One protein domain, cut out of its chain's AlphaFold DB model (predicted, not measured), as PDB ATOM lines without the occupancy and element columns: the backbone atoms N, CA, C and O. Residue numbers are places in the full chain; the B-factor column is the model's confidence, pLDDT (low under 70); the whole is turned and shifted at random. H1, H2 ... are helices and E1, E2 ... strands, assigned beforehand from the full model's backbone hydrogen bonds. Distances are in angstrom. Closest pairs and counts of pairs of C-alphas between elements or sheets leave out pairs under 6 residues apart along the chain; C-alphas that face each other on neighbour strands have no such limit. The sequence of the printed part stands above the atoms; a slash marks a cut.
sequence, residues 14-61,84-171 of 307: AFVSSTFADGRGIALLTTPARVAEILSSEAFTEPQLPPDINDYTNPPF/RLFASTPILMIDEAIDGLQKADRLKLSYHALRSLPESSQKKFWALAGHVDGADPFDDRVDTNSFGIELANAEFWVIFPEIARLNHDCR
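Overview. This is residues 14 to 61 and 84 to 171 of the 307 residues of the protein "SET domain-containing protein" of Macrophomina phaseolina (strain MS6) (UniProt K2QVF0). A strongly twisted five-stranded sheet has H5 lying along its E1 and E2 part and H7 standing up over E6 on the same face, while H2 packs beside the strands near E1 and E2. E3 and the long stretch 46 to 61 lie away from this sheet, and residues 166 to 171 stick out as a free tail. You have 136 printed residues with seven named helices and six named strands, in the order E1 H1 E2 H2 H3 E3 E4 H4 H5 H6 H7 E5 E6. The sheet runs E1 E2 E4 E6 E5 and is mixed, and the class is mixed, helices and strands. The whole is compact, with a radius of gyration of the C-alphas of 15.0 A and spans of 42 by 35 by 31 A.

Along the chain. Find C-alpha 14 at (-18.840, -25.374, -11.498), where E1, residues 14 to 17, begins. H1, 20 to 23, E2, 26 to 30, 12.6 A long, H2, 32 to 38, and H3, 42 to 45, follow. After the cut come E3, 84 to 88, E4, 92 to 95, and H4, 96 to 100. H5, 103 to 115, is 18.1 A long and ends at C-alpha 115, at (-9.012, -20.846, -13.927). H6, 119 to 126, and H7, 137 to 145, come next. E5, 146 to 151, is 14.7 A long, and E6, 154 to 159, is 15.8 A long and ends at (-17.137, -22.319, -26.120).

Arrangement. E1 and E2 are antiparallel, with N 15 and O 28 at 2.8 A. E2 and E4 are parallel, with N 93 and O 27 at 2.9 A. E4 and E6 are antiparallel, with N 157 and O 94 at 2.8 A, and so are E6 and E5, a hairpin, with N 156 and O 149 at 2.8 A. H5 and H7 on the same face give two layers, helices on one face of a sheet. H5, at a height of 9.0 A, runs along the strands, 12 degrees from E2 on the local plane; its closest C-alphas to E2 are Ala 113 and Ala 27, 5.8 A apart. H7 stands up from the sheet over E6. H2 is on the sheet but over none of its strands, and H4 only grazes it with residues 96 to 98. H1 and H3 are not on it, nor, only just, is H6, with 4 pairs of C-alphas within 10 A. H6 and H7 are close but not clearly touching, Phe 125 and Arg 141 having their closest C-alphas, 7.7 A apart. E3 pairs with no named strand. Every O i to N i+4 pair is within hydrogen-bond range in H2, H5 and H6; H7 has 4 of 5, H4 has 0 of 1 but 2 of 2 O i to N i+3 pairs, and H1 and H3 are too short for an i+4 pair.

Size, cuts and confidence. Look from Asn 58 to Gln 102 for the two C-alphas farthest apart, 43.7 A. Residues 62 to 83 are not printed, and C-alphas 61 and 84 are 11.1 A apart across this cut, in the link from H3 to E3. Of the links printed whole, none is long. The mean pLDDT of the printed part is 95.4, and residue 47 is under 70.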
ATOM      1  N   ALA A  14     -19.902 -25.176 -10.516       97.69
ATOM      2  CA  ALA A  14     -18.840 -25.374 -11.498       97.69
ATOM      3  C   ALA A  14     -18.251 -26.783 -11.356       97.69
ATOM      4  O   ALA A  14     -17.581 -27.085 -10.364       97.69
ATOM      5  N   PHE A  15     -18.460 -27.622 -12.364       98.31
ATOM      6  CA  PHE A  15     -17.875 -28.955 -12.469       98.31
ATOM      7  C   PHE A  15     -16.762 -28.923 -13.506       98.31
ATOM      8  O   PHE A  15     -16.990 -28.558 -14.656       98.31
ATOM      9  N   VAL A  16     -15.542 -29.275 -13.107       98.12
ATOM     10  CA  VAL A  16     -14.370 -29.153 -13.977       98.12
ATOM     11  C   VAL A  16     -13.624 -30.474 -14.018       98.12
ATOM     12  O   VAL A  16     -13.258 -31.020 -12.978       98.12
ATOM     13  N   SER A  17     -13.364 -30.960 -15.227       97.19
ATOM     14  CA  SER A  17     -12.444 -32.065 -15.475       97.19
ATOM     15  C   SER A  17     -11.237 -31.523 -16.224       97.19
ATOM     16  O   SER A  17     -11.369 -31.048 -17.346       97.19
ATOM     17  N   SER A  18     -10.052 -31.581 -15.617       96.00
ATOM     18  CA  SER A  18      -8.802 -31.163 -16.264       96.00
ATOM     19  C   SER A  18      -8.199 -32.244 -17.165       96.00
ATOM     20  O   SER A  18      -7.284 -31.955 -17.930       96.00
ATOM     21  N   THR A  19      -8.705 -33.478 -17.094       94.56
ATOM     22  CA  THR A  19      -8.200 -34.636 -17.848       94.56
ATOM     23  C   THR A  19      -9.059 -34.997 -19.055       94.56
ATOM     24  O   THR A  19      -8.629 -35.804 -19.873       94.56
ATOM     25  N   PHE A  20     -10.255 -34.416 -19.180       95.69
ATOM     26  CA  PHE A  20     -11.156 -34.657 -20.307       95.69
ATOM     27  C   PHE A  20     -10.478 -34.397 -21.663       95.69
ATOM     28  O   PHE A  20      -9.714 -33.438 -21.792       95.69
ATOM     29  N   ALA A  21     -10.787 -35.244 -22.654       94.69
ATOM     30  CA  ALA A  21     -10.271 -35.175 -24.023       94.69
ATOM     31  C   ALA A  21      -8.741 -34.982 -24.078       94.69
ATOM     32  O   ALA A  21      -8.248 -33.947 -24.527       94.69
ATOM     33  N   ASP A  22      -8.005 -35.961 -23.541       92.44
ATOM     34  CA  ASP A  22      -6.535 -35.995 -23.499       92.44
ATOM     35  C   ASP A  22      -5.897 -34.755 -22.854       92.44
ATOM     36  O   ASP A  22      -4.901 -34.200 -23.321       92.44
ATOM     37  N   GLY A  23      -6.480 -34.303 -21.738       94.31
ATOM     38  CA  GLY A  23      -5.969 -33.155 -20.986       94.31
ATOM     39  C   GLY A  23      -6.300 -31.795 -21.605       94.31
ATOM     40  O   GLY A  23      -5.732 -30.783 -21.187       94.31
ATOM     41  N   ARG A  24      -7.224 -31.736 -22.573       95.75
ATOM     42  CA  ARG A  24      -7.848 -30.477 -23.012       95.75
ATOM     43  C   ARG A  24      -8.666 -29.849 -21.885       95.75
ATOM     44  O   ARG A  24      -8.625 -28.635 -21.688       95.75
ATOM     45  N   GLY A  25      -9.360 -30.684 -21.123       97.62
ATOM     46  CA  GLY A  25     -10.243 -30.289 -20.040       97.62
ATOM     47  C   GLY A  25     -11.568 -29.681 -20.505       97.62
ATOM     48  O   GLY A  25     -11.712 -29.254 -21.648       97.62
ATOM     49  N   ILE A  26     -12.537 -29.658 -19.592       98.44
ATOM     50  CA  ILE A  26     -13.881 -29.101 -19.781       98.44
ATOM     51  C   ILE A  26     -14.400 -28.552 -18.453       98.44
ATOM     52  O   ILE A  26     -14.150 -29.129 -17.389       98.44
ATOM     53  N   ALA A  27     -15.116 -27.436 -18.521       98.62
ATOM     54  CA  ALA A  27     -15.831 -26.846 -17.404       98.62
ATOM     55  C   ALA A  27     -17.327 -26.749 -17.731       98.62
ATOM     56  O   ALA A  27     -17.702 -26.240 -18.784       98.62
ATOM     57  N   LEU A  28     -18.165 -27.228 -16.819       98.56
ATOM     58  CA  LEU A  28     -19.620 -27.245 -16.923       98.56
ATOM     59  C   LEU A  28     -20.180 -26.395 -15.780       98.56
ATOM     60  O   LEU A  28     -19.956 -26.718 -14.610       98.56
ATOM     61  N   LEU A  29     -20.872 -25.305 -16.101       98.38
ATOM     62  CA  LEU A  29     -21.594 -24.495 -15.123       98.38
ATOM     63  C   LEU A  29     -23.071 -24.843 -15.224       98.38
ATOM     64  O   LEU A  29     -23.748 -24.346 -16.110       98.38
ATOM     65  N   THR A  30     -23.540 -25.747 -14.368       97.69
ATOM     66  CA  THR A  30     -24.903 -26.302 -14.423       97.69
ATOM     67  C   THR A  30     -25.287 -26.909 -13.066       97.69
ATOM     68  O   THR A  30     -24.564 -26.741 -12.079       97.69
ATOM     69  N   THR A  31     -26.422 -27.597 -12.980       96.88
ATOM     70  CA  THR A  31     -26.889 -28.276 -11.765       96.88
ATOM     71  C   THR A  31     -26.258 -29.667 -11.589       96.88
ATOM     72  O   THR A  31     -25.853 -30.301 -12.571       96.88
ATOM     73  N   PRO A  32     -26.189 -30.194 -10.351       96.25
ATOM     74  CA  PRO A  32     -25.785 -31.574 -10.077       96.25
ATOM     75  C   PRO A  32     -26.549 -32.633 -10.889       96.25
ATOM     76  O   PRO A  32     -25.935 -33.583 -11.380       96.25
ATOM     77  N   ALA A  33     -27.866 -32.481 -11.060       95.25
ATOM     78  CA  ALA A  33     -28.659 -33.413 -11.857       95.25
ATOM     79  C   ALA A  33     -28.247 -33.410 -13.340       95.25
ATOM     80  O   ALA A  33     -28.028 -34.476 -13.918       95.25
ATOM     81  N   ARG A  34     -28.076 -32.225 -13.944       95.62
ATOM     82  CA  ARG A  34     -27.697 -32.094 -15.361       95.62
ATOM     83  C   ARG A  34     -26.279 -32.572 -15.625       95.62
ATOM     84  O   ARG A  34     -26.050 -33.283 -16.599       95.62
ATOM     85  N   VAL A  35     -25.323 -32.251 -14.748       96.50
ATOM     86  CA  VAL A  35     -23.958 -32.762 -14.929       96.50
ATOM     87  C   VAL A  35     -23.921 -34.287 -14.841       96.50
ATOM     88  O   VAL A  35     -23.185 -34.906 -15.599       96.50
ATOM     89  N   ALA A  36     -24.734 -34.916 -13.984       96.12
ATOM     90  CA  ALA A  36     -24.803 -36.374 -13.914       96.12
ATOM     91  C   ALA A  36     -25.305 -36.997 -15.229       96.12
ATOM     92  O   ALA A  36     -24.778 -38.025 -15.650       96.12
ATOM     93  N   GLU A  37     -26.269 -36.356 -15.899       96.00
ATOM     94  CA  GLU A  37     -26.723 -36.758 -17.235       96.00
ATOM     95  C   GLU A  37     -25.613 -36.578 -18.283       96.00
ATOM     96  O   GLU A  37     -25.288 -37.524 -19.001       96.00
ATOM     97  N   ILE A  38     -24.956 -35.415 -18.322       96.31
ATOM     98  CA  ILE A  38     -23.864 -35.128 -19.268       96.31
ATOM     99  C   ILE A  38     -22.703 -36.121 -19.099       96.31
ATOM    100  O   ILE A  38     -22.165 -36.627 -20.085       96.31
ATOM    101  N   LEU A  39     -22.343 -36.453 -17.856       95.56
ATOM    102  CA  LEU A  39     -21.285 -37.417 -17.539       95.56
ATOM    103  C   LEU A  39     -21.635 -38.863 -17.929       95.56
ATOM    104  O   LEU A  39     -20.750 -39.714 -17.919       95.56
ATOM    105  N   SER A  40     -22.893 -39.150 -18.279       94.50
ATOM    106  CA  SER A  40     -23.303 -40.457 -18.811       94.50
ATOM    107  C   SER A  40     -23.097 -40.604 -20.324       94.50
ATOM    108  O   SER A  40     -23.269 -41.700 -20.854       94.50
ATOM    109  N   SER A  41     -22.715 -39.525 -21.018       93.94
ATOM    110  CA  SER A  41     -22.432 -39.546 -22.457       93.94
ATOM    111  C   SER A  41     -21.171 -40.349 -22.804       93.94
ATOM    112  O   SER A  41     -20.291 -40.580 -21.965       93.94
ATOM    113  N   GLU A  42     -21.060 -40.762 -24.068       94.38
ATOM    114  CA  GLU A  42     -19.888 -41.475 -24.600       94.38
ATOM    115  C   GLU A  42     -18.603 -40.652 -24.423       94.38
ATOM    116  O   GLU A  42     -17.551 -41.210 -24.122       94.38
ATOM    117  N   ALA A  43     -18.702 -39.318 -24.472       93.88
ATOM    118  CA  ALA A  43     -17.595 -38.391 -24.245       93.88
ATOM    119  C   ALA A  43     -16.860 -38.597 -22.905       93.88
ATOM    120  O   ALA A  43     -15.678 -38.268 -22.796       93.88
ATOM    121  N   PHE A  44     -17.554 -39.108 -21.881       93.75
ATOM    122  CA  PHE A  44     -16.997 -39.349 -20.545       93.75
ATOM    123  C   PHE A  44     -16.853 -40.829 -20.185       93.75
ATOM    124  O   PHE A  44     -16.126 -41.151 -19.243       93.75
ATOM    125  N   THR A  45     -17.552 -41.720 -20.890       91.88
ATOM    126  CA  THR A  45     -17.636 -43.144 -20.539       91.88
ATOM    127  C   THR A  45     -16.790 -44.042 -21.438       91.88
ATOM    128  O   THR A  45     -16.332 -45.088 -20.972       91.88
ATOM    129  N   GLU A  46     -16.524 -43.636 -22.682       84.44
ATOM    130  CA  GLU A  46     -15.665 -44.384 -23.600       84.44
ATOM    131  C   GLU A  46     -14.173 -44.117 -23.324       84.44
ATOM    132  O   GLU A  46     -13.789 -43.017 -22.917       84.44
ATOM    133  N   PRO A  47     -13.290 -45.115 -23.529       67.88
ATOM    134  CA  PRO A  47     -11.905 -45.039 -23.079       67.88
ATOM    135  C   PRO A  47     -11.079 -43.980 -23.815       67.88
ATOM    136  O   PRO A  47     -10.115 -43.487 -23.230       67.88
ATOM    137  N   GLN A  48     -11.417 -43.653 -25.071       81.62
ATOM    138  CA  GLN A  48     -10.759 -42.619 -25.881       81.62
ATOM    139  C   GLN A  48     -11.729 -42.048 -26.920       81.62
ATOM    140  O   GLN A  48     -12.442 -42.801 -27.584       81.62
ATOM    141  N   LEU A  49     -11.712 -40.724 -27.094       88.12
ATOM    142  CA  LEU A  49     -12.389 -40.067 -28.213       88.12
ATOM    143  C   LEU A  49     -11.740 -40.483 -29.546       88.12
ATOM    144  O   LEU A  49     -10.554 -40.828 -29.567       88.12
ATOM    145  N   PRO A  50     -12.476 -40.421 -30.672       91.00
ATOM    146  CA  PRO A  50     -11.882 -40.545 -31.997       91.00
ATOM    147  C   PRO A  50     -10.615 -39.677 -32.150       91.00
ATOM    148  O   PRO A  50     -10.621 -38.509 -31.754       91.00
ATOM    149  N   PRO A  51      -9.519 -40.222 -32.715       87.31
ATOM    150  CA  PRO A  51      -8.189 -39.597 -32.675       87.31
ATOM    151  C   PRO A  51      -8.073 -38.317 -33.511       87.31
ATOM    152  O   PRO A  51      -7.074 -37.611 -33.438       87.31
ATOM    153  N   ASP A  52      -9.068 -38.041 -34.346       90.38
ATOM    154  CA  ASP A  52      -9.174 -36.867 -35.205       90.38
ATOM    155  C   ASP A  52      -9.934 -35.698 -34.553       90.38
ATOM    156  O   ASP A  52     -10.009 -34.610 -35.134       90.38
ATOM    157  N   ILE A  53     -10.486 -35.893 -33.352       95.69
ATOM    158  CA  ILE A  53     -11.105 -34.837 -32.551       95.69
ATOM    159  C   ILE A  53     -10.016 -34.088 -31.784       95.69
ATOM    160  O   ILE A  53      -9.130 -34.687 -31.183       95.69
ATOM    161  N   ASN A  54     -10.095 -32.755 -31.775       96.31
ATOM    162  CA  ASN A  54      -9.088 -31.857 -31.201       96.31
ATOM    163  C   ASN A  54      -7.682 -31.963 -31.832       96.31
ATOM    164  O   ASN A  54      -6.744 -31.353 -31.308       96.31
ATOM    165  N   ASP A  55      -7.526 -32.680 -32.950       95.31
ATOM    166  CA  ASP A  55      -6.263 -32.783 -33.680       95.31
ATOM    167  C   ASP A  55      -6.103 -31.631 -34.683       95.31
ATOM    168  O   ASP A  55      -6.847 -31.487 -35.654       95.31
ATOM    169  N   TYR A  56      -5.075 -30.817 -34.445       95.12
ATOM    170  CA  TYR A  56      -4.681 -29.679 -35.276       95.12
ATOM    171  C   TYR A  56      -3.242 -29.803 -35.781       95.12
ATOM    172  O   TYR A  56      -2.596 -28.797 -36.077       95.12
ATOM    173  N   THR A  57      -2.707 -31.022 -35.862       94.81
ATOM    174  CA  THR A  57      -1.337 -31.259 -36.342       94.81
ATOM    175  C   THR A  57      -1.180 -30.985 -37.838       94.81
ATOM    176  O   THR A  57      -0.135 -30.488 -38.260       94.81
ATOM    177  N   ASN A  58      -2.209 -31.273 -38.642       95.31
ATOM    178  CA  ASN A  58      -2.214 -31.037 -40.089       95.31
ATOM    179  C   ASN A  58      -3.601 -30.601 -40.612       95.31
ATOM    180  O   ASN A  58      -4.225 -31.320 -41.402       95.31
ATOM    181  N   PRO A  59      -4.123 -29.444 -40.162       96.69
ATOM    182  CA  PRO A  59      -5.443 -28.983 -40.560       96.69
ATOM    183  C   PRO A  59      -5.481 -28.578 -42.045       96.69
ATOM    184  O   PRO A  59      -4.485 -28.099 -42.597       96.69
ATOM    185  N   PRO A  60      -6.646 -28.684 -42.712       97.69
ATOM    186  CA  PRO A  60      -6.846 -28.233 -44.092       97.69
ATOM    187  C   PRO A  60      -6.927 -26.697 -44.239       97.69
ATOM    188  O   PRO A  60      -7.434 -26.182 -45.238       97.69
ATOM    189  N   PHE A  61      -6.454 -25.954 -43.240       98.38
ATOM    190  CA  PHE A  61      -6.523 -24.503 -43.161       98.38
ATOM    191  C   PHE A  61      -5.347 -23.927 -42.368       98.38
ATOM    192  O   PHE A  61      -4.608 -24.643 -41.698       98.38
ATOM    193  N   ARG A  84     -14.422 -32.864 -44.150       95.81
ATOM    194  CA  ARG A  84     -14.281 -32.480 -42.747       95.81
ATOM    195  C   ARG A  84     -13.104 -31.529 -42.587       95.81
ATOM    196  O   ARG A  84     -11.973 -31.858 -42.948       95.81
ATOM    197  N   LEU A  85     -13.378 -30.369 -42.001       97.81
ATOM    198  CA  LEU A  85     -12.371 -29.360 -41.709       97.81
ATOM    199  C   LEU A  85     -11.656 -29.685 -40.398       97.81
ATOM    200  O   LEU A  85     -10.434 -29.789 -40.379       97.81
ATOM    201  N   PHE A  86     -12.421 -29.840 -39.317       97.94
ATOM    202  CA  PHE A  86     -11.941 -30.189 -37.980       97.94
ATOM    203  C   PHE A  86     -13.125 -30.520 -37.060       97.94
ATOM    204  O   PHE A  86     -14.285 -30.300 -37.421       97.94
ATOM    205  N   ALA A  87     -12.829 -31.052 -35.876       98.00
ATOM    206  CA  ALA A  87     -13.806 -31.340 -34.834       98.00
ATOM    207  C   ALA A  87     -13.226 -30.979 -33.462       98.00
ATOM    208  O   ALA A  87     -12.039 -31.204 -33.218       98.00
ATOM    209  N   SER A  88     -14.038 -30.400 -32.578       97.94
ATOM    210  CA  SER A  88     -13.602 -29.993 -31.234       97.94
ATOM    211  C   SER A  88     -14.582 -30.391 -30.159       97.94
ATOM    212  O   SER A  88     -15.784 -30.196 -30.328       97.94
ATOM    213  N   THR A  89     -14.056 -30.800 -29.010       98.12
ATOM    214  CA  THR A  89     -14.826 -30.789 -27.765       98.12
ATOM    215  C   THR A  89     -14.794 -29.397 -27.118       98.12
ATOM    216  O   THR A  89     -13.842 -28.624 -27.345       98.12
ATOM    217  N   PRO A  90     -15.813 -29.028 -26.323       98.31
ATOM    218  CA  PRO A  90     -15.869 -27.713 -25.708       98.31
ATOM    219  C   PRO A  90     -14.862 -27.604 -24.566       98.31
ATOM    220  O   PRO A  90     -14.491 -28.598 -23.944       98.31
ATOM    221  N   ILE A  91     -14.441 -26.376 -24.271       98.69
ATOM    222  CA  ILE A  91     -13.681 -26.092 -23.041       98.69
ATOM    223  C   ILE A  91     -14.587 -25.579 -21.919       98.69
ATOM    224  O   ILE A  91     -14.230 -25.677 -20.747       98.69
ATOM    225  N   LEU A  92     -15.751 -25.033 -22.273       98.62
ATOM    226  CA  LEU A  92     -16.689 -24.403 -21.357       98.62
ATOM    227  C   LEU A  92     -18.114 -24.599 -21.878       98.62
ATOM    228  O   LEU A  92     -18.365 -24.341 -23.055       98.62
ATOM    229  N   MET A  93     -19.019 -25.033 -21.007       98.62
ATOM    230  CA  MET A  93     -20.462 -25.072 -21.247       98.62
ATOM    231  C   MET A  93     -21.147 -24.367 -20.078       98.62
ATOM    232  O   MET A  93     -20.922 -24.732 -18.920       98.62
ATOM    233  N   ILE A  94     -21.941 -23.348 -20.380       98.38
ATOM    234  CA  ILE A  94     -22.631 -22.515 -19.397       98.38
ATOM    235  C   ILE A  94     -24.127 -22.709 -19.596       98.38
ATOM    236  O   ILE A  94     -24.640 -22.379 -20.654       98.38
ATOM    237  N   ASP A  95     -24.795 -23.274 -18.602       97.62
ATOM    238  CA  ASP A  95     -26.251 -23.408 -18.567       97.62
ATOM    239  C   ASP A  95     -26.891 -22.017 -18.476       97.62
ATOM    240  O   ASP A  95     -26.498 -21.235 -17.605       97.62
ATOM    241  N   GLU A  96     -27.870 -21.714 -19.331       94.44
ATOM    242  CA  GLU A  96     -28.580 -20.421 -19.334       94.44
ATOM    243  C   GLU A  96     -29.174 -20.065 -17.959       94.44
ATOM    244  O   GLU A  96     -29.262 -18.898 -17.578       94.44
ATOM    245  N   ALA A  97     -29.506 -21.073 -17.139       93.50
ATOM    246  CA  ALA A  97     -30.054 -20.863 -15.802       93.50
ATOM    247  C   ALA A  97     -29.081 -20.127 -14.861       93.50
ATOM    248  O   ALA A  97     -29.488 -19.658 -13.792       93.50
ATOM    249  N   ILE A  98     -27.804 -20.001 -15.241       94.44
ATOM    250  CA  ILE A  98     -26.821 -19.199 -14.515       94.44
ATOM    251  C   ILE A  98     -27.223 -17.718 -14.411       94.44
ATOM    252  O   ILE A  98     -26.799 -17.051 -13.465       94.44
ATOM    253  N   ASP A  99     -28.058 -17.211 -15.323       91.94
ATOM    254  CA  ASP A  99     -28.549 -15.826 -15.301       91.94
ATOM    255  C   ASP A  99     -29.493 -15.537 -14.134       91.94
ATOM    256  O   ASP A  99     -29.659 -14.389 -13.727       91.94
ATOM    257  N   GLY A 100     -30.043 -16.583 -13.511       91.62
ATOM    258  CA  GLY A 100     -30.770 -16.453 -12.249       91.62
ATOM    259  C   GLY A 100     -29.876 -16.065 -11.061       91.62
ATOM    260  O   GLY A 100     -30.385 -15.676 -10.005       91.62
ATOM    261  N   LEU A 101     -28.547 -16.167 -11.192       93.38
ATOM    262  CA  LEU A 101     -27.603 -15.780 -10.145       93.38
ATOM    263  C   LEU A 101     -27.352 -14.267 -10.138       93.38
ATOM    264  O   LEU A 101     -27.338 -13.592 -11.162       93.38
ATOM    265  N   GLN A 102     -27.020 -13.726  -8.964       95.25
ATOM    266  CA  GLN A 102     -26.495 -12.363  -8.881       95.25
ATOM    267  C   GLN A 102     -25.201 -12.242  -9.694       95.25
ATOM    268  O   GLN A 102     -24.296 -13.066  -9.536       95.25
ATOM    269  N   LYS A 103     -25.067 -11.177 -10.498       94.06
ATOM    270  CA  LYS A 103     -23.923 -10.958 -11.409       94.06
ATOM    271  C   LYS A 103     -22.561 -11.194 -10.747       94.06
ATOM    272  O   LYS A 103     -21.696 -11.846 -11.322       94.06
ATOM    273  N   ALA A 104     -22.370 -10.707  -9.519       95.00
ATOM    274  CA  ALA A 104     -21.116 -10.884  -8.788       95.00
ATOM    275  C   ALA A 104     -20.797 -12.357  -8.476       95.00
ATOM    276  O   ALA A 104     -19.629 -12.742  -8.494       95.00
ATOM    277  N   ASP A 105     -21.805 -13.175  -8.184       95.25
ATOM    278  CA  ASP A 105     -21.623 -14.593  -7.873       95.25
ATOM    279  C   ASP A 105     -21.528 -15.439  -9.145       95.25
ATOM    280  O   ASP A 105     -20.658 -16.311  -9.209       95.25
ATOM    281  N   ARG A 106     -22.300 -15.098 -10.192       96.38
ATOM    282  CA  ARG A 106     -22.130 -15.643 -11.548       96.38
ATOM    283  C   ARG A 106     -20.689 -15.477 -12.026       96.38
ATOM    284  O   ARG A 106     -20.032 -16.463 -12.339       96.38
ATOM    285  N   LEU A 107     -20.160 -14.250 -11.999       96.94
ATOM    286  CA  LEU A 107     -18.792 -13.966 -12.435       96.94
ATOM    287  C   LEU A 107     -17.753 -14.717 -11.595       96.94
ATOM    288  O   LEU A 107     -16.850 -15.340 -12.151       96.94
ATOM    289  N   LYS A 108     -17.880 -14.732 -10.260       97.19
ATOM    290  CA  LYS A 108     -16.968 -15.520  -9.409       97.19
ATOM    291  C   LYS A 108     -16.952 -16.995  -9.812       97.19
ATOM    292  O   LYS A 108     -15.868 -17.578  -9.880       97.19
ATOM    293  N   LEU A 109     -18.119 -17.585 -10.068       97.38
ATOM    294  CA  LEU A 109     -18.247 -18.979 -10.488       97.38
ATOM    295  C   LEU A 109     -17.618 -19.211 -11.870       97.38
ATOM    296  O   LEU A 109     -16.815 -20.128 -12.030       97.38
ATOM    297  N   SER A 110     -17.903 -18.332 -12.830       98.06
ATOM    298  CA  SER A 110     -17.345 -18.331 -14.187       98.06
ATOM    299  C   SER A 110     -15.818 -18.264 -14.216       98.06
ATOM    300  O   SER A 110     -15.153 -19.143 -14.774       98.06
ATOM    301  N   TYR A 111     -15.225 -17.282 -13.531       98.44
ATOM    302  CA  TYR A 111     -13.770 -17.171 -13.416       98.44
ATOM    303  C   TYR A 111     -13.161 -18.362 -12.665       98.44
ATOM    304  O   TYR A 111     -12.059 -18.804 -13.000       98.44
ATOM    305  N   HIS A 112     -13.864 -18.907 -11.664       98.00
ATOM    306  CA  HIS A 112     -13.435 -20.119 -10.967       98.00
ATOM    307  C   HIS A 112     -13.388 -21.335 -11.899       98.00
ATOM    308  O   HIS A 112     -12.438 -22.120 -11.848       98.00
ATOM    309  N   ALA A 113     -14.403 -21.510 -12.736       98.12
ATOM    310  CA  ALA A 113     -14.468 -22.601 -13.694       98.12
ATOM    311  C   ALA A 113     -13.314 -22.504 -14.707       98.12
ATOM    312  O   ALA A 113     -12.526 -23.442 -14.841       98.12
ATOM    313  N   LEU A 114     -13.128 -21.327 -15.314       98.31
ATOM    314  CA  LEU A 114     -12.071 -21.078 -16.297       98.31
ATOM    315  C   LEU A 114     -10.663 -21.274 -15.721       98.31
ATOM    316  O   LEU A 114      -9.855 -21.980 -16.319       98.31
ATOM    317  N   ARG A 115     -10.352 -20.710 -14.545       98.12
ATOM    318  CA  ARG A 115      -9.012 -20.846 -13.927       98.12
ATOM    319  C   ARG A 115      -8.668 -22.283 -13.521       98.12
ATOM    320  O   ARG A 115      -7.506 -22.573 -13.250       98.12
ATOM    321  N   SER A 116      -9.677 -23.148 -13.420       98.06
ATOM    322  CA  SER A 116      -9.515 -24.559 -13.059       98.06
ATOM    323  C   SER A 116      -9.245 -25.450 -14.279       98.06
ATOM    324  O   SER A 116      -8.893 -26.617 -14.111       98.06
ATOM    325  N   LEU A 117      -9.385 -24.920 -15.501       98.56
ATOM    326  CA  LEU A 117      -9.018 -25.621 -16.732       98.56
ATOM    327  C   LEU A 117      -7.492 -25.728 -16.897       98.56
ATOM    328  O   LEU A 117      -6.748 -24.934 -16.319       98.56
ATOM    329  N   PRO A 118      -6.997 -26.650 -17.739       98.50
ATOM    330  CA  PRO A 118      -5.598 -26.668 -18.160       98.50
ATOM    331  C   PRO A 118      -5.137 -25.320 -18.742       98.50
ATOM    332  O   PRO A 118      -5.890 -24.636 -19.439       98.50
ATOM    333  N   GLU A 119      -3.876 -24.944 -18.498       98.38
ATOM    334  CA  GLU A 119      -3.318 -23.644 -18.921       98.38
ATOM    335  C   GLU A 119      -3.413 -23.433 -20.444       98.38
ATOM    336  O   GLU A 119      -3.631 -22.317 -20.919       98.38
ATOM    337  N   SER A 120      -3.293 -24.509 -21.227       97.88
ATOM    338  CA  SER A 120      -3.474 -24.491 -22.682       97.88
ATOM    339  C   SER A 120      -4.879 -24.031 -23.087       97.88
ATOM    340  O   SER A 120      -5.012 -23.192 -23.977       97.88
ATOM    341  N   SER A 121      -5.919 -24.520 -22.412       98.50
ATOM    342  CA  SER A 121      -7.317 -24.157 -22.675       98.50
ATOM    343  C   SER A 121      -7.657 -22.758 -22.171       98.50
ATOM    344  O   SER A 121      -8.327 -22.006 -22.878       98.50
ATOM    345  N   GLN A 122      -7.101 -22.345 -21.026       98.69
ATOM    346  CA  GLN A 122      -7.203 -20.955 -20.561       98.69
ATOM    347  C   GLN A 122      -6.616 -19.974 -21.584       98.69
ATOM    348  O   GLN A 122      -7.241 -18.970 -21.920       98.69
ATOM    349  N   LYS A 123      -5.428 -20.277 -22.128       98.50
ATOM    350  CA  LYS A 123      -4.793 -19.457 -23.174       98.50
ATOM    351  C   LYS A 123      -5.650 -19.369 -24.433       98.50
ATOM    352  O   LYS A 123      -5.760 -18.287 -25.007       98.50
ATOM    353  N   LYS A 124      -6.268 -20.480 -24.854       98.19
ATOM    354  CA  LYS A 124      -7.188 -20.495 -26.001       98.19
ATOM    355  C   LYS A 124      -8.401 -19.594 -25.765       98.19
ATOM    356  O   LYS A 124      -8.695 -18.786 -26.639       98.19
ATOM    357  N   PHE A 125      -9.031 -19.672 -24.589       98.62
ATOM    358  CA  PHE A 125     -10.146 -18.795 -24.213       98.62
ATOM    359  C   PHE A 125      -9.747 -17.315 -24.252       98.62
ATOM    360  O   PHE A 125     -10.378 -16.515 -24.933       98.62
ATOM    361  N   TRP A 126      -8.652 -16.936 -23.587       98.06
ATOM    362  CA  TRP A 126      -8.245 -15.526 -23.524       98.06
ATOM    363  C   TRP A 126      -7.794 -14.952 -24.874       98.06
ATOM    364  O   TRP A 126      -7.863 -13.737 -25.077       98.06
ATOM    365  N   ALA A 127      -7.402 -15.812 -25.817       97.06
ATOM    366  CA  ALA A 127      -7.100 -15.441 -27.196       97.06
ATOM    367  C   ALA A 127      -8.348 -15.262 -28.087       97.06
ATOM    368  O   ALA A 127      -8.191 -14.928 -29.270       97.06
ATOM    369  N   LEU A 128      -9.556 -15.531 -27.584       97.25
ATOM    370  CA  LEU A 128     -10.805 -15.244 -28.291       97.25
ATOM    371  C   LEU A 128     -11.052 -13.743 -28.406       97.25
ATOM    372  O   LEU A 128     -10.489 -12.945 -27.651       97.25
ATOM    373  N   ALA A 129     -11.848 -13.382 -29.411       94.00
ATOM    374  CA  ALA A 129     -12.211 -11.997 -29.646       94.00
ATOM    375  C   ALA A 129     -13.113 -11.501 -28.513       94.00
ATOM    376  O   ALA A 129     -13.978 -12.228 -28.037       94.00
ATOM    377  N   GLY A 130     -12.884 -10.266 -28.102       92.50
ATOM    378  CA  GLY A 130     -13.800  -9.469 -27.307       92.50
ATOM    379  C   GLY A 130     -13.909  -8.114 -27.993       92.50
ATOM    380  O   GLY A 130     -12.943  -7.697 -28.652       92.50
ATOM    381  N   HIS A 131     -15.076  -7.487 -27.945       87.12
ATOM    382  CA  HIS A 131     -15.348  -6.288 -28.736       87.12
ATOM    383  C   HIS A 131     -16.159  -5.217 -28.001       87.12
ATOM    384  O   HIS A 131     -16.305  -4.116 -28.537       87.12
ATOM    385  N   VAL A 132     -16.652  -5.502 -26.792       87.69
ATOM    386  CA  VAL A 132     -17.459  -4.559 -26.016       87.69
ATOM    387  C   VAL A 132     -16.584  -3.802 -25.013       87.69
ATOM    388  O   VAL A 132     -16.143  -4.338 -23.994       87.69
ATOM    389  N   ASP A 133     -16.347  -2.518 -25.284       85.25
ATOM    390  CA  ASP A 133     -15.598  -1.641 -24.381       85.25
ATOM    391  C   ASP A 133     -16.314  -1.501 -23.025       85.25
ATOM    392  O   ASP A 133     -17.475  -1.107 -22.945       85.25
ATOM    393  N   GLY A 134     -15.597  -1.783 -21.933       88.81
ATOM    394  CA  GLY A 134     -16.120  -1.661 -20.566       88.81
ATOM    395  C   GLY A 134     -16.931  -2.862 -20.061       88.81
ATOM    396  O   GLY A 134     -17.298  -2.868 -18.884       88.81
ATOM    397  N   ALA A 135     -17.163  -3.882 -20.895       92.75
ATOM    398  CA  ALA A 135     -17.731  -5.155 -20.456       92.75
ATOM    399  C   ALA A 135     -16.745  -5.959 -19.588       92.75
ATOM    400  O   ALA A 135     -15.531  -5.721 -19.591       92.75
ATOM    401  N   ASP A 136     -17.263  -6.932 -18.830       96.81
ATOM    402  CA  ASP A 136     -16.397  -7.889 -18.142       96.81
ATOM    403  C   ASP A 136     -15.650  -8.745 -19.189       96.81
ATOM    404  O   ASP A 136     -16.291  -9.280 -20.095       96.81
ATOM    405  N   PRO A 137     -14.317  -8.917 -19.092       97.31
ATOM    406  CA  PRO A 137     -13.542  -9.625 -20.113       97.31
ATOM    407  C   PRO A 137     -13.936 -11.085 -20.361       97.31
ATOM    408  O   PRO A 137     -13.612 -11.616 -21.431       97.31
ATOM    409  N   PHE A 138     -14.530 -11.753 -19.366       97.38
ATOM    410  CA  PHE A 138     -15.047 -13.110 -19.507       97.38
ATOM    411  C   PHE A 138     -16.358 -13.094 -20.290       97.38
ATOM    412  O   PHE A 138     -16.451 -13.809 -21.285       97.38
ATOM    413  N   ASP A 139     -17.316 -12.261 -19.873       96.50
ATOM    414  CA  ASP A 139     -18.627 -12.141 -20.526       96.50
ATOM    415  C   ASP A 139     -18.465 -11.736 -21.991       96.50
ATOM    416  O   ASP A 139     -18.912 -12.456 -22.871       96.50
ATOM    417  N   ASP A 140     -17.672 -10.698 -22.268       96.56
ATOM    418  CA  ASP A 140     -17.404 -10.215 -23.630       96.56
ATOM    419  C   ASP A 140     -16.900 -11.337 -24.562       96.56
ATOM    420  O   ASP A 140     -17.279 -11.423 -25.728       96.56
ATOM    421  N   ARG A 141     -16.091 -12.272 -24.047       97.62
ATOM    422  CA  ARG A 141     -15.635 -13.439 -24.821       97.62
ATOM    423  C   ARG A 141     -16.699 -14.513 -24.963       97.62
ATOM    424  O   ARG A 141     -16.738 -15.154 -26.013       97.62
ATOM    425  N   VAL A 142     -17.501 -14.752 -23.933       97.12
ATOM    426  CA  VAL A 142     -18.592 -15.727 -24.003       97.12
ATOM    427  C   VAL A 142     -19.645 -15.255 -24.997       97.12
ATOM    428  O   VAL A 142     -19.941 -15.984 -25.943       97.12
ATOM    429  N   ASP A 143     -20.102 -14.017 -24.865       94.31
ATOM    430  CA  ASP A 143     -21.150 -13.427 -25.698       94.31
ATOM    431  C   ASP A 143     -20.701 -13.329 -27.163       94.31
ATOM    432  O   ASP A 143     -21.458 -13.615 -28.085       94.31
ATOM    433  N   THR A 144     -19.423 -13.016 -27.402       94.44
ATOM    434  CA  THR A 144     -18.893 -12.888 -28.769       94.44
ATOM    435  C   THR A 144     -18.682 -14.238 -29.475       94.44
ATOM    436  O   THR A 144     -18.719 -14.287 -30.708       94.44
ATOM    437  N   ASN A 145     -18.388 -15.323 -28.739       97.06
ATOM    438  CA  ASN A 145     -17.814 -16.553 -29.318       97.06
ATOM    439  C   ASN A 145     -18.567 -17.851 -28.977       97.06
ATOM    440  O   ASN A 145     -18.084 -18.927 -29.347       97.06
ATOM    441  N   SER A 146     -19.677 -17.789 -28.241       96.62
ATOM    442  CA  SER A 146     -20.422 -18.985 -27.836       96.62
ATOM    443  C   SER A 146     -21.401 -19.486 -28.900       96.62
ATOM    444  O   SER A 146     -21.897 -18.746 -29.749       96.62
ATOM    445  N   PHE A 147     -21.663 -20.788 -28.834       95.75
ATOM    446  CA  PHE A 147     -22.645 -21.502 -29.643       95.75
ATOM    447  C   PHE A 147     -23.765 -21.997 -28.730       95.75
ATOM    448  O   PHE A 147     -23.473 -22.531 -27.657       95.75
ATOM    449  N   GLY A 148     -25.019 -21.821 -29.147       94.62
ATOM    450  CA  GLY A 148     -26.190 -22.275 -28.403       94.62
ATOM    451  C   GLY A 148     -26.430 -23.755 -28.656       94.62
ATOM    452  O   GLY A 148     -26.630 -24.162 -29.798       94.62
ATOM    453  N   ILE A 149     -26.376 -24.577 -27.610       94.69
ATOM    454  CA  ILE A 149     -26.562 -26.028 -27.705       94.69
ATOM    455  C   ILE A 149     -27.616 -26.470 -26.697       94.69
ATOM    456  O   ILE A 149     -27.431 -26.306 -25.495       94.69
ATOM    457  N   GLU A 150     -28.681 -27.103 -27.183       94.56
ATOM    458  CA  GLU A 150     -29.638 -27.804 -26.330       94.56
ATOM    459  C   GLU A 150     -29.070 -29.175 -25.929       94.56
ATOM    460  O   GLU A 150     -28.749 -30.015 -26.776       94.56
ATOM    461  N   LEU A 151     -28.929 -29.412 -24.625       93.31
ATOM    462  CA  LEU A 151     -28.453 -30.677 -24.065       93.31
ATOM    463  C   LEU A 151     -29.047 -30.875 -22.668       93.31
ATOM    464  O   LEU A 151     -29.218 -29.912 -21.932       93.31
ATOM    465  N   ALA A 152     -29.350 -32.115 -22.276       93.00
ATOM    466  CA  ALA A 152     -29.885 -32.423 -20.942       93.00
ATOM    467  C   ALA A 152     -31.097 -31.546 -20.540       93.00
ATOM    468  O   ALA A 152     -31.242 -31.130 -19.386       93.00
ATOM    469  N   ASN A 153     -31.976 -31.260 -21.510       91.06
ATOM    470  CA  ASN A 153     -33.162 -30.405 -21.364       91.06
ATOM    471  C   ASN A 153     -32.844 -28.981 -20.853       91.06
ATOM    472  O   ASN A 153     -33.565 -28.446 -20.003       91.06
ATOM    473  N   ALA A 154     -31.741 -28.395 -21.320       92.56
ATOM    474  CA  ALA A 154     -31.371 -27.003 -21.089       92.56
ATOM    475  C   ALA A 154     -30.612 -26.435 -22.290       92.56
ATOM    476  O   ALA A 154     -29.948 -27.181 -23.016       92.56
ATOM    477  N   GLU A 155     -30.679 -25.118 -22.467       95.25
ATOM    478  CA  GLU A 155     -29.802 -24.415 -23.393       95.25
ATOM    479  C   GLU A 155     -28.463 -24.101 -22.722       95.25
ATOM    480  O   GLU A 155     -28.386 -23.657 -21.572       95.25
ATOM    481  N   PHE A 156     -27.386 -24.361 -23.454       97.69
ATOM    482  CA  PHE A 156     -26.029 -24.060 -23.042       97.69
ATOM    483  C   PHE A 156     -25.382 -23.078 -24.004       97.69
ATOM    484  O   PHE A 156     -25.413 -23.270 -25.219       97.69
ATOM    485  N   TRP A 157     -24.666 -22.104 -23.452       97.56
ATOM    486  CA  TRP A 157     -23.671 -21.337 -24.186       97.56
ATOM    487  C   TRP A 157     -22.346 -22.080 -24.133       97.56
ATOM    488  O   TRP A 157     -21.766 -22.310 -23.062       97.56
ATOM    489  N   VAL A 158     -21.861 -22.490 -25.298       98.56
ATOM    490  CA  VAL A 158     -20.731 -23.409 -25.398       98.56
ATOM    491  C   VAL A 158     -19.562 -22.773 -26.133       98.56
ATOM    492  O   VAL A 158     -19.713 -22.222 -27.221       98.56
ATOM    493  N   ILE A 159     -18.366 -22.877 -25.550       98.69
ATOM    494  CA  ILE A 159     -17.137 -22.319 -26.120       98.69
ATOM    495  C   ILE A 159     -16.294 -23.411 -26.774       98.69
ATOM    496  O   ILE A 159     -15.704 -24.268 -26.105       98.69
ATOM    497  N   PHE A 160     -16.145 -23.277 -28.092       98.50
ATOM    498  CA  PHE A 160     -15.209 -24.026 -28.924       98.50
ATOM    499  C   PHE A 160     -14.187 -23.059 -29.534       98.50
ATOM    500  O   PHE A 160     -14.465 -22.454 -30.575       98.50
ATOM    501  N   PRO A 161     -13.001 -22.877 -28.923       98.12
ATOM    502  CA  PRO A 161     -12.104 -21.801 -29.320       98.12
ATOM    503  C   PRO A 161     -11.666 -21.840 -30.783       98.12
ATOM    504  O   PRO A 161     -11.455 -20.800 -31.401       98.12
ATOM    505  N   GLU A 162     -11.511 -23.041 -31.336       97.62
ATOM    506  CA  GLU A 162     -11.086 -23.245 -32.716       97.62
ATOM    507  C   GLU A 162     -12.217 -22.998 -33.721       97.62
ATOM    508  O   GLU A 162     -11.968 -22.474 -34.803       97.62
ATOM    509  N   ILE A 163     -13.465 -23.308 -33.354       97.75
ATOM    510  CA  ILE A 163     -14.638 -23.066 -34.210       97.75
ATOM    511  C   ILE A 163     -14.976 -21.574 -34.227       97.75
ATOM    512  O   ILE A 163     -15.264 -21.028 -35.289       97.75
ATOM    513  N   ALA A 164     -14.802 -20.882 -33.097       96.94
ATOM    514  CA  ALA A 164     -14.953 -19.430 -32.976       96.94
ATOM    515  C   ALA A 164     -13.963 -18.603 -33.832       96.94
ATOM    516  O   ALA A 164     -14.020 -17.375 -33.840       96.94
ATOM    517  N   ARG A 165     -13.037 -19.245 -34.561       97.44
ATOM    518  CA  ARG A 165     -12.175 -18.593 -35.566       97.44
ATOM    519  C   ARG A 165     -12.798 -18.510 -36.958       97.44
ATOM    520  O   ARG A 165     -12.208 -17.890 -37.840       97.44
ATOM    521  N   LEU A 166     -13.931 -19.161 -37.196       98.06
ATOM    522  CA  LEU A 166     -14.647 -19.069 -38.465       98.06
ATOM    523  C   LEU A 166     -15.471 -17.786 -38.474       98.06
ATOM    524  O   LEU A 166     -16.394 -17.641 -37.685       98.06
ATOM    525  N   ASN A 167     -15.149 -16.870 -39.382       97.31
ATOM    526  CA  ASN A 167     -15.877 -15.613 -39.512       97.31
ATOM    527  C   ASN A 167     -17.242 -15.784 -40.188       97.31
ATOM    528  O   ASN A 167     -17.495 -16.756 -40.904       97.31
ATOM    529  N   HIS A 168     -18.074 -14.752 -40.058       95.62
ATOM    530  CA  HIS A 168     -19.379 -14.684 -40.698       95.62
ATOM    531  C   HIS A 168     -19.321 -14.553 -42.231       95.62
ATOM    532  O   HIS A 168     -18.666 -13.655 -42.779       95.62
ATOM    533  N   ASP A 169     -20.135 -15.345 -42.924       94.75
ATOM    534  CA  ASP A 169     -20.706 -15.003 -44.231       94.75
ATOM    535  C   ASP A 169     -22.201 -15.367 -44.239       94.75
ATOM    536  O   ASP A 169     -22.608 -16.361 -43.642       94.75
ATOM    537  N   CYS A 170     -23.038 -14.581 -44.926       92.25
ATOM    538  CA  CYS A 170     -24.474 -14.871 -45.018       92.25
ATOM    539  C   CYS A 170     -24.769 -16.110 -45.880       92.25
ATOM    540  O   CYS A 170     -25.876 -16.650 -45.811       92.25
ATOM    541  N   ARG A 171     -23.823 -16.511 -46.739       90.88
ATOM    542  CA  ARG A 171     -23.838 -17.755 -47.519       90.88
ATOM    543  C   ARG A 171     -22.494 -18.453 -47.322       90.88
ATOM    544  O   ARG A 171     -21.622 -18.364 -48.189       90.88
TER     545      ARG A 171